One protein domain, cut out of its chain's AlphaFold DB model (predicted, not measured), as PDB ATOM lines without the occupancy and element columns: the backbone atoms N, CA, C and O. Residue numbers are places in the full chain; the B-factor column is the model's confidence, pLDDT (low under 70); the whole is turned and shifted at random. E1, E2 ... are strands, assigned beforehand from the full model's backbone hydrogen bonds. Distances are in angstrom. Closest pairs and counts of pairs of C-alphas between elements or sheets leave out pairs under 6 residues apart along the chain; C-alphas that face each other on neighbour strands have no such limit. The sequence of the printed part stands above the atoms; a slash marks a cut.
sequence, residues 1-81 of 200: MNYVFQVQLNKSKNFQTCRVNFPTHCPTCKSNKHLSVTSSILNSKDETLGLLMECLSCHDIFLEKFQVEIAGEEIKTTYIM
ATOM      1  N   MET A   1     625.683 537.379 472.610       59.81
ATOM      2  CA  MET A   1     624.908 536.944 473.793       59.81
ATOM      3  C   MET A   1     624.093 535.750 473.336       59.81
ATOM      4  O   MET A   1     623.553 535.838 472.242       59.81
ATOM      5  N   ASN A   2     624.081 534.643 474.079       67.81
ATOM      6  CA  ASN A   2     623.412 533.412 473.644       67.81
ATOM      7  C   ASN A   2     622.140 533.258 474.461       67.81
ATOM      8  O   ASN A   2     622.220 533.259 475.690       67.81
ATOM      9  N   TYR A   3     620.997 533.141 473.795       73.06
ATOM     10  CA  TYR A   3     619.741 532.854 474.483       73.06
ATOM     11  C   TYR A   3     619.368 531.402 474.244       73.06
ATOM     12  O   TYR A   3     619.685 530.814 473.205       73.06
ATOM     13  N   VAL A   4     618.737 530.831 475.261       78.75
ATOM     14  CA  VAL A   4     618.342 529.434 475.304       78.75
ATOM     15  C   VAL A   4     616.824 529.400 475.345       78.75
ATOM     16  O   VAL A   4     616.221 529.974 476.247       78.75
ATOM     17  N   PHE A   5     616.227 528.737 474.364       77.56
ATOM     18  CA  PHE A   5     614.785 528.578 474.234       77.56
ATOM     19  C   PHE A   5     614.432 527.097 474.300       77.56
ATOM     20  O   PHE A   5     615.182 526.258 473.800       77.56
ATOM     21  N   GLN A   6     613.286 526.770 474.891       77.25
ATOM     22  CA  GLN A   6     612.680 525.454 474.719       77.25
ATOM     23  C   GLN A   6     611.703 525.524 473.551       77.25
ATOM     24  O   GLN A   6     610.824 526.380 473.526       77.25
ATOM     25  N   VAL A   7     611.893 524.646 472.571       73.62
ATOM     26  CA  VAL A   7     611.098 524.580 471.342       73.62
ATOM     27  C   VAL A   7     610.540 523.171 471.183       73.62
ATOM     28  O   VAL A   7     611.226 522.198 471.492       73.62
ATOM     29  N   GLN A   8     609.306 523.048 470.708       74.50
ATOM     30  CA  GLN A   8     608.711 521.764 470.345       74.50
ATOM     31  C   GLN A   8     608.505 521.744 468.833       74.50
ATOM     32  O   GLN A   8     607.605 522.398 468.316       74.50
ATOM     33  N   LEU A   9     609.385 521.027 468.140       73.94
ATOM     34  CA  LEU A   9     609.330 520.883 466.687       73.94
ATOM     35  C   LEU A   9     608.181 519.944 466.305       73.94
ATOM     36  O   LEU A   9     607.895 518.993 467.027       73.94
ATOM     37  N   ASN A  10     607.572 520.147 465.145       70.56
ATOM     38  CA  ASN A  10     606.406 519.406 464.658       70.56
ATOM     39  C   ASN A  10     606.657 517.889 464.588       70.56
ATOM     40  O   ASN A  10     605.813 517.070 464.939       70.56
ATOM     41  N   LYS A  11     607.876 517.491 464.208       69.31
ATOM     42  CA  LYS A  11     608.287 516.074 464.151       69.31
ATOM     43  C   LYS A  11     608.745 515.500 465.498       69.31
ATOM     44  O   LYS A  11     609.124 514.332 465.562       69.31
ATOM     45  N   SER A  12     608.746 516.298 466.567       66.62
ATOM     46  CA  SER A  12     609.257 515.930 467.889       66.62
ATOM     47  C   SER A  12     608.171 516.051 468.951       66.62
ATOM     48  O   SER A  12     607.726 517.142 469.290       66.62
ATOM     49  N   LYS A  13     607.818 514.930 469.590       67.06
ATOM     50  CA  LYS A  13     606.903 514.948 470.746       67.06
ATOM     51  C   LYS A  13     607.514 515.592 471.997       67.06
ATOM     52  O   LYS A  13     606.787 515.941 472.917       67.06
ATOM     53  N   ASN A  14     608.837 515.759 472.029       71.50
ATOM     54  CA  ASN A  14     609.557 516.316 473.168       71.50
ATOM     55  C   ASN A  14     609.980 517.765 472.912       71.50
ATOM     56  O   ASN A  14     610.394 518.110 471.799       71.50
ATOM     57  N   PHE A  15     609.958 518.573 473.977       72.31
ATOM     58  CA  PHE A  15     610.632 519.866 474.006       72.31
ATOM     59  C   PHE A  15     612.141 519.669 473.911       72.31
ATOM     60  O   PHE A  15     612.731 518.842 474.607       72.31
ATOM     61  N   GLN A  16     612.767 520.467 473.064       76.69
ATOM     62  CA  GLN A  16     614.195 520.451 472.826       76.69
ATOM     63  C   GLN A  16     614.787 521.831 473.109       76.69
ATOM     64  O   GLN A  16     614.122 522.861 472.988       76.69
ATOM     65  N   THR A  17     616.054 521.850 473.517       80.62
ATOM     66  CA  THR A  17     616.749 523.094 473.851       80.62
ATOM     67  C   THR A  17     617.427 523.659 472.610       80.62
ATOM     68  O   THR A  17     618.315 523.041 472.033       80.62
ATOM     69  N   CYS A  18     617.026 524.863 472.237       79.44
ATOM     70  CA  CYS A  18     617.505 525.599 471.084       79.44
ATOM     71  C   CYS A  18     618.382 526.768 471.547       79.44
ATOM     72  O   CYS A  18     617.998 527.532 472.438       79.44
ATOM     73  N   ARG A  19     619.577 526.908 470.962       81.69
ATOM     74  CA  ARG A  19     620.481 528.036 471.228       81.69
ATOM     75  C   ARG A  19     620.489 528.976 470.039       81.69
ATOM     76  O   ARG A  19     620.681 528.540 468.907       81.69
ATOM     77  N   VAL A  20     620.329 530.265 470.316       77.38
ATOM     78  CA  VAL A  20     620.320 531.315 469.299       77.38
ATOM     79  C   VAL A  20     621.454 532.297 469.569       77.38
ATOM     80  O   VAL A  20     621.564 532.846 470.671       77.38
ATOM     81  N   ASN A  21     622.282 532.524 468.547       71.81
ATOM     82  CA  ASN A  21     623.322 533.549 468.547       71.81
ATOM     83  C   ASN A  21     622.787 534.791 467.822       71.81
ATOM     84  O   ASN A  21     622.488 534.735 466.632       71.81
ATOM     85  N   PHE A  22     622.649 535.900 468.546       69.19
ATOM     86  CA  PHE A  22     622.010 537.115 468.031       69.19
ATOM     87  C   PHE A  22     622.943 537.965 467.169       69.19
ATOM     88  O   PHE A  22     624.154 537.989 467.429       69.19
ATOM     89  N   PRO A  23     622.389 538.765 466.238       63.12
ATOM     90  CA  PRO A  23     623.087 539.944 465.757       63.12
ATOM     91  C   PRO A  23     623.449 540.845 466.947       63.12
ATOM     92  O   PRO A  23     622.679 541.047 467.885       63.12
ATOM     93  N   THR A  24     624.667 541.376 466.936       65.62
ATOM     94  CA  THR A  24     625.230 542.149 468.052       65.62
ATOM     95  C   THR A  24     624.792 543.615 468.078       65.62
ATOM     96  O   THR A  24     625.266 544.357 468.933       65.62
ATOM     97  N   HIS A  25     623.914 544.042 467.163       75.25
ATOM     98  CA  HIS A  25     623.588 545.449 466.934       75.25
ATOM     99  C   HIS A  25     622.093 545.646 466.678       75.25
ATOM    100  O   HIS A  25     621.470 544.852 465.979       75.25
ATOM    101  N   CYS A  26     621.535 546.748 467.178       74.69
ATOM    102  CA  CYS A  26     620.203 547.204 466.785       74.69
ATOM    103  C   CYS A  26     620.196 547.606 465.295       74.69
ATOM    104  O   CYS A  26     621.052 548.400 464.891       74.69
ATOM    105  N   PRO A  27     619.234 547.147 464.472       70.31
ATOM    106  CA  PRO A  27     619.173 547.507 463.054       70.31
ATOM    107  C   PRO A  27     618.990 549.016 462.839       70.31
ATOM    108  O   PRO A  27     619.470 549.548 461.837       70.31
ATOM    109  N   THR A  28     618.389 549.699 463.810       69.81
ATOM    110  CA  THR A  28     617.933 551.083 463.697       69.81
ATOM    111  C   THR A  28     618.957 552.104 464.163       69.81
ATOM    112  O   THR A  28     619.308 553.013 463.419       69.81
ATOM    113  N   CYS A  29     619.460 551.976 465.393       74.50
ATOM    114  CA  CYS A  29     620.453 552.914 465.928       74.50
ATOM    115  C   CYS A  29     621.893 552.398 465.818       74.50
ATOM    116  O   CYS A  29     622.814 553.072 466.273       74.50
ATOM    117  N   LYS A  30     622.088 551.187 465.267       78.00
ATOM    118  CA  LYS A  30     623.379 550.478 465.169       78.00
ATOM    119  C   LYS A  30     624.106 550.290 466.507       78.00
ATOM    120  O   LYS A  30     625.247 549.853 466.520       78.00
ATOM    121  N   SER A  31     623.444 550.576 467.631       75.69
ATOM    122  CA  SER A  31     623.999 550.409 468.973       75.69
ATOM    123  C   SER A  31     624.215 548.934 469.287       75.69
ATOM    124  O   SER A  31     623.328 548.106 469.069       75.69
ATOM    125  N   ASN A  32     625.370 548.636 469.877       67.88
ATOM    126  CA  ASN A  32     625.733 547.312 470.382       67.88
ATOM    127  C   ASN A  32     625.187 547.074 471.799       67.88
ATOM    128  O   ASN A  32     625.436 546.030 472.403       67.88
ATOM    129  N   LYS A  33     624.519 548.075 472.390       58.72
ATOM    130  CA  LYS A  33     624.054 548.023 473.776       58.72
ATOM    131  C   LYS A  33     622.696 547.329 473.879       58.72
ATOM    132  O   LYS A  33     621.767 547.661 473.147       58.72
ATOM    133  N   HIS A  34     622.631 546.421 474.855       71.56
ATOM    134  CA  HIS A  34     621.462 545.778 475.460       71.56
ATOM    135  C   HIS A  34     620.241 545.642 474.543       71.56
ATOM    136  O   HIS A  34     619.318 546.453 474.573       71.56
ATOM    137  N   LEU A  35     620.241 544.579 473.746       76.06
ATOM    138  CA  LEU A  35     619.018 544.061 473.154       76.06
ATOM    139  C   LEU A  35     618.334 543.140 474.172       76.06
ATOM    140  O   LEU A  35     619.012 542.351 474.831       76.06
ATOM    141  N   SER A  36     617.015 543.238 474.302       77.56
ATOM    142  CA  SER A  36     616.214 542.355 475.150       77.56
ATOM    143  C   SER A  36     615.202 541.608 474.302       77.56
ATOM    144  O   SER A  36     614.506 542.217 473.497       77.56
ATOM    145  N   VAL A  37     615.082 540.298 474.507       77.50
ATOM    146  CA  VAL A  37     613.972 539.527 473.942       77.50
ATOM    147  C   VAL A  37     612.722 539.874 474.746       77.50
ATOM    148  O   VAL A  37     612.718 539.727 475.967       77.50
ATOM    149  N   THR A  38     611.693 540.380 474.078       72.44
ATOM    150  CA  THR A  38     610.400 540.709 474.693       72.44
ATOM    151  C   THR A  38     609.412 539.560 474.554       72.44
ATOM    152  O   THR A  38     608.603 539.340 475.449       72.44
ATOM    153  N   SER A  39     609.497 538.803 473.459       69.75
ATOM    154  CA  SER A  39     608.689 537.610 473.224       69.75
ATOM    155  C   SER A  39     609.397 536.656 472.263       69.75
ATOM    156  O   SER A  39     610.229 537.073 471.454       69.75
ATOM    157  N   SER A  40     609.057 535.373 472.345       74.69
ATOM    158  CA  SER A  40     609.535 534.330 471.442       74.69
ATOM    159  C   SER A  40     608.388 533.411 471.053       74.69
ATOM    160  O   SER A  40     607.611 533.007 471.918       74.69
ATOM    161  N   ILE A  41     608.321 533.031 469.783       73.25
ATOM    162  CA  ILE A  41     607.333 532.090 469.259       73.25
ATOM    163  C   ILE A  41     608.000 531.150 468.264       73.25
ATOM    164  O   ILE A  41     608.761 531.588 467.405       73.25
ATOM    165  N   LEU A  42     607.693 529.861 468.354       76.12
ATOM    166  CA  LEU A  42     607.997 528.907 467.299       76.12
ATOM    167  C   LEU A  42     606.734 528.697 466.460       76.12
ATOM    168  O   LEU A  42     605.710 528.285 466.998       76.12
ATOM    169  N   ASN A  43     606.813 528.953 465.157       74.00
ATOM    170  CA  ASN A  43     605.847 528.400 464.217       74.00
ATOM    171  C   ASN A  43     606.267 526.964 463.890       74.00
ATOM    172  O   ASN A  43     607.295 526.771 463.244       74.00
ATOM    173  N   SER A  44     605.480 525.975 464.317       68.38
ATOM    174  CA  SER A  44     605.767 524.556 464.083       68.38
ATOM    175  C   SER A  44     605.511 524.119 462.634       68.38
ATOM    176  O   SER A  44     606.100 523.139 462.186       68.38
ATOM    177  N   LYS A  45     604.685 524.841 461.857       69.12
ATOM    178  CA  LYS A  45     604.431 524.504 460.440       69.12
ATOM    179  C   LYS A  45     605.706 524.628 459.604       69.12
ATOM    180  O   LYS A  45     606.047 523.701 458.873       69.12
ATOM    181  N   ASP A  46     606.447 525.714 459.817       72.00
ATOM    182  CA  ASP A  46     607.660 526.040 459.055       72.00
ATOM    183  C   ASP A  46     608.941 525.997 459.907       72.00
ATOM    184  O   ASP A  46     609.994 526.466 459.478       72.00
ATOM    185  N   GLU A  47     608.853 525.494 461.142       79.94
ATOM    186  CA  GLU A  47     609.943 525.422 462.131       79.94
ATOM    187  C   GLU A  47     610.726 526.741 462.279       79.94
ATOM    188  O   GLU A  47     611.952 526.779 462.408       79.94
ATOM    189  N   THR A  48     610.003 527.861 462.228       80.38
ATOM    190  CA  THR A  48     610.579 529.206 462.287       80.38
ATOM    191  C   THR A  48     610.409 529.784 463.686       80.38
ATOM    192  O   THR A  48     609.289 530.003 464.148       80.38
ATOM    193  N   LEU A  49     611.526 530.078 464.351       79.56
ATOM    194  CA  LEU A  49     611.559 530.791 465.624       79.56
ATOM    195  C   LEU A  49     611.600 532.299 465.364       79.56
ATOM    196  O   LEU A  49     612.583 532.826 464.839       79.56
ATOM    197  N   GLY A  50     610.530 532.988 465.744       77.88
ATOM    198  CA  GLY A  50     610.436 534.440 465.765       77.88
ATOM    199  C   GLY A  50     610.737 534.994 467.146       77.88
ATOM    200  O   GLY A  50     610.151 534.556 468.136       77.88
ATOM    201  N   LEU A  51     611.624 535.980 467.213       77.38
ATOM    202  CA  LEU A  51     611.992 536.676 468.437       77.38
ATOM    203  C   LEU A  51     611.672 538.156 468.284       77.38
ATOM    204  O   LEU A  51     612.282 538.846 467.468       77.38
ATOM    205  N   LEU A  52     610.731 538.648 469.082       74.31
ATOM    206  CA  LEU A  52     610.494 540.077 469.187       74.31
ATOM    207  C   LEU A  52     611.552 540.651 470.128       74.31
ATOM    208  O   LEU A  52     611.712 540.190 471.260       74.31
ATOM    209  N   MET A  53     612.308 541.622 469.640       75.88
ATOM    210  CA  MET A  53     613.437 542.200 470.350       75.88
ATOM    211  C   MET A  53     613.236 543.691 470.537       75.88
ATOM    212  O   MET A  53     612.803 544.371 469.619       75.88
ATOM    213  N   GLU A  54     613.592 544.198 471.711       74.94
ATOM    214  CA  GLU A  54     613.658 545.626 472.004       74.94
ATOM    215  C   GLU A  54     615.123 546.056 472.139       74.94
ATOM    216  O   GLU A  54     615.900 545.452 472.885       74.94
ATOM    217  N   CYS A  55     615.513 547.132 471.460       76.88
ATOM    218  CA  CYS A  55     616.768 547.812 471.744       76.88
ATOM    219  C   CYS A  55     616.599 548.741 472.943       76.88
ATOM    220  O   CYS A  55     615.957 549.775 472.826       76.88
ATOM    221  N   LEU A  56     617.273 548.481 474.062       81.81
ATOM    222  CA  LEU A  56     617.171 549.348 475.243       81.81
ATOM    223  C   LEU A  56     617.880 550.708 475.083       81.81
ATOM    224  O   LEU A  56     617.852 551.516 476.004       81.81
ATOM    225  N   SER A  57     618.545 550.966 473.947       81.00
ATOM    226  CA  SER A  57     619.157 552.276 473.654       81.00
ATOM    227  C   SER A  57     618.184 553.249 472.993       81.00
ATOM    228  O   SER A  57     618.181 554.426 473.328       81.00
ATOM    229  N   CYS A  58     617.403 552.775 472.019       70.25
ATOM    230  CA  CYS A  58     616.459 553.605 471.266       70.25
ATOM    231  C   CYS A  58     615.003 553.152 471.414       70.25
ATOM    232  O   CYS A  58     614.141 553.692 470.732       70.25
ATOM    233  N   HIS A  59     614.755 552.153 472.262       67.31
ATOM    234  CA  HIS A  59     613.463 551.509 472.523       67.31
ATOM    235  C   HIS A  59     612.749 550.969 471.288       67.31
ATOM    236  O   HIS A  59     611.550 550.715 471.318       67.31
ATOM    237  N   ASP A  60     613.500 550.762 470.208       64.44
ATOM    238  CA  ASP A  60     612.937 550.230 468.984       64.44
ATOM    239  C   ASP A  60     612.683 548.732 469.105       64.44
ATOM    240  O   ASP A  60     613.501 548.012 469.690       64.44
ATOM    241  N   ILE A  61     611.576 548.281 468.524       67.81
ATOM    242  CA  ILE A  61     611.139 546.896 468.532       67.81
ATOM    243  C   ILE A  61     611.250 546.332 467.120       67.81
ATOM    244  O   ILE A  61     610.650 546.838 466.177       67.81
ATOM    245  N   PHE A  62     611.992 545.241 466.977       68.25
ATOM    246  CA  PHE A  62     612.203 544.574 465.700       68.25
ATOM    247  C   PHE A  62     612.125 543.059 465.867       68.25
ATOM    248  O   PHE A  62     612.326 542.516 466.953       68.25
ATOM    249  N   LEU A  63     611.776 542.377 464.782       73.62
ATOM    250  CA  LEU A  63     611.641 540.928 464.750       73.62
ATOM    251  C   LEU A  63     612.914 540.306 464.185       73.62
ATOM    252  O   LEU A  63     613.321 540.643 463.076       73.62
ATOM    253  N   GLU A  64     613.459 539.330 464.901       77.56
ATOM    254  CA  GLU A  64     614.498 538.440 464.391       77.56
ATOM    255  C   GLU A  64     613.936 537.045 464.133       77.56
ATOM    256  O   GLU A  64     613.107 536.544 464.895       77.56
ATOM    257  N   LYS A  65     614.383 536.407 463.046       79.25
ATOM    258  CA  LYS A  65     613.900 535.085 462.632       79.25
ATOM    259  C   LYS A  65     615.035 534.085 462.484       79.25
ATOM    260  O   LYS A  65     616.075 534.380 461.888       79.25
ATOM    261  N   PHE A  66     614.777 532.871 462.947       82.19
ATOM    262  CA  PHE A  66     615.712 531.757 462.887       82.19
ATOM    263  C   PHE A  66     615.000 530.514 462.366       82.19
ATOM    264  O   PHE A  66     613.932 530.160 462.861       82.19
ATOM    265  N   GLN A  67     615.601 529.848 461.386       85.50
ATOM    266  CA  GLN A  67     615.177 528.529 460.950       85.50
ATOM    267  C   GLN A  67     615.703 527.559 461.986       85.50
ATOM    268  O   GLN A  67     616.895 527.592 462.308       85.50
ATOM    269  N   VAL A  68     614.822 526.723 462.508       85.44
ATOM    270  CA  VAL A  68     615.191 525.671 463.441       85.44
ATOM    271  C   VAL A  68     615.195 524.354 462.680       85.44
ATOM    272  O   VAL A  68     614.219 523.995 462.027       85.44
ATOM    273  N   GLU A  69     616.319 523.647 462.731       84.81
ATOM    274  CA  GLU A  69     616.503 522.367 462.051       84.81
ATOM    275  C   GLU A  69     617.142 521.358 463.002       84.81
ATOM    276  O   GLU A  69     617.984 521.706 463.834       84.81
ATOM    277  N   ILE A  70     616.771 520.089 462.847       79.62
ATOM    278  CA  ILE A  70     617.438 518.979 463.527       79.62
ATOM    279  C   ILE A  70     618.584 518.506 462.630       79.62
ATOM    280  O   ILE A  70     618.349 518.007 461.530       79.62
ATOM    281  N   ALA A  71     619.820 518.646 463.105       77.44
ATOM    282  CA  ALA A  71     621.021 518.162 462.437       77.44
ATOM    283  C   ALA A  71     621.628 517.015 463.260       77.44
ATOM    284  O   ALA A  71     622.489 517.222 464.114       77.44
ATOM    285  N   GLY A  72     621.158 515.789 463.017       73.25
ATOM    286  CA  GLY A  72     621.532 514.628 463.830       73.25
ATOM    287  C   GLY A  72     620.857 514.673 465.202       73.25
ATOM    288  O   GLY A  72     619.631 514.674 465.273       73.25
ATOM    289  N   GLU A  73     621.645 514.710 466.276       71.12
ATOM    290  CA  GLU A  73     621.149 514.830 467.660       71.12
ATOM    291  C   GLU A  73     621.089 516.286 468.158       71.12
ATOM    292  O   GLU A  73     620.627 516.546 469.269       71.12
ATOM    293  N   GLU A  74     621.543 517.253 467.353       75.44
ATOM    294  CA  GLU A  74     621.620 518.659 467.748       75.44
ATOM    295  C   GLU A  74     620.565 519.518 467.043       75.44
ATOM    296  O   GLU A  74     620.297 519.367 465.847       75.44
ATOM    297  N   ILE A  75     620.006 520.484 467.779       81.25
ATOM    298  CA  ILE A  75     619.232 521.569 467.176       81.25
ATOM    299  C   ILE A  75     620.186 522.631 466.657       81.25
ATOM    300  O   ILE A  75     620.921 523.264 467.422       81.25
ATOM    301  N   LYS A  76     620.091 522.889 465.357       84.06
ATOM    302  CA  LYS A  76     620.764 523.995 464.699       84.06
ATOM    303  C   LYS A  76     619.782 525.135 464.468       84.06
ATOM    304  O   LYS A  76     618.655 524.927 464.025       84.06
ATOM    305  N   THR A  77     620.242 526.351 464.738       83.19
ATOM    306  CA  THR A  77     619.542 527.572 464.346       83.19
ATOM    307  C   THR A  77     620.304 528.267 463.241       83.19
ATOM    308  O   THR A  77     621.507 528.516 463.346       83.19
ATOM    309  N   THR A  78     619.593 528.597 462.171       84.38
ATOM    310  CA  THR A  78     620.135 529.392 461.077       84.38
ATOM    311  C   THR A  78     619.392 530.709 461.045       84.38
ATOM    312  O   THR A  78     618.174 530.750 460.917       84.38
ATOM    313  N   TYR A  79     620.124 531.802 461.178       79.88
ATOM    314  CA  TYR A  79     619.563 533.130 461.006       79.88
ATOM    315  C   TYR A  79     619.055 533.310 459.570       79.88
ATOM    316  O   TYR A  79     619.838 533.169 458.631       79.88
ATOM    317  N   ILE A  80     617.764 533.605 459.387       75.56
ATOM    318  CA  ILE A  80     617.137 533.673 458.048       75.56
ATOM    319  C   ILE A  80     616.946 535.115 457.559       75.56
ATOM    320  O   ILE A  80     616.210 535.355 456.603       75.56
ATOM    321  N   MET A  81     617.506 536.109 458.243       64.25
ATOM    322  CA  MET A  81     617.035 537.481 458.070       64.25
ATOM    323  C   MET A  81     617.248 537.982 456.635       64.25
ATOM    324  O   MET A  81     618.370 538.114 456.152       64.25
TER     325      MET A  81
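Overview. This is residues 1 to 81 of the 200 residues of an uncharacterized protein of Listeria fleischmannii subsp. fleischmannii (UniProt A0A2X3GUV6). A narrow, loosely closed barrel of six strands: the curled meander E3 E4 E5 E6, each strand the antiparallel neighbour of the one before, wraps round one side, and the antiparallel hairpin E1 E2 covers the other. The 81 printed residues hold six named strands, E1 to E6 in chain order, and no named helix: all strand. The whole is compact, radius of gyration of the C-alphas 13.3 A, a rod spanning 40 by 19 by 18 A.

Along the chain. E1 is residues 2 to 7, from C-alpha 2 at (623.412, 533.412, 473.644); E2 is 16 to 21; E3, 35 to 43, 22.3 A, bends by 63 degrees at residue 38; E4 is 48 to 55, 21.8 A; E5 is 61 to 71, 31.0 A; E6 is 74 to 79, to C-alpha 79 at (619.563, 533.130, 461.006).

Arrangement. In the hairpin E1 and E2, N 5 and O 18 are within hydrogen-bond range at 2.9 A. In the strongly twisted sheet, N 41 and O 50 are 2.9 A apart, N 51 and O 64 2.8 A, N 67 and O 78 2.8 A. The closest C-alphas of E2 and E6, Cys 18 and Ile 75, are 5.9 A apart; E2 and E4 are apart.

Size, cuts and confidence. The farthest C-alphas, Lys 13 and Cys 29, are 40.6 A apart. The printed part has no cut. The link E2 to E3 is long. Mean pLDDT of the printed part is 74.5; 19 residues are under 70, among them 59 to 62.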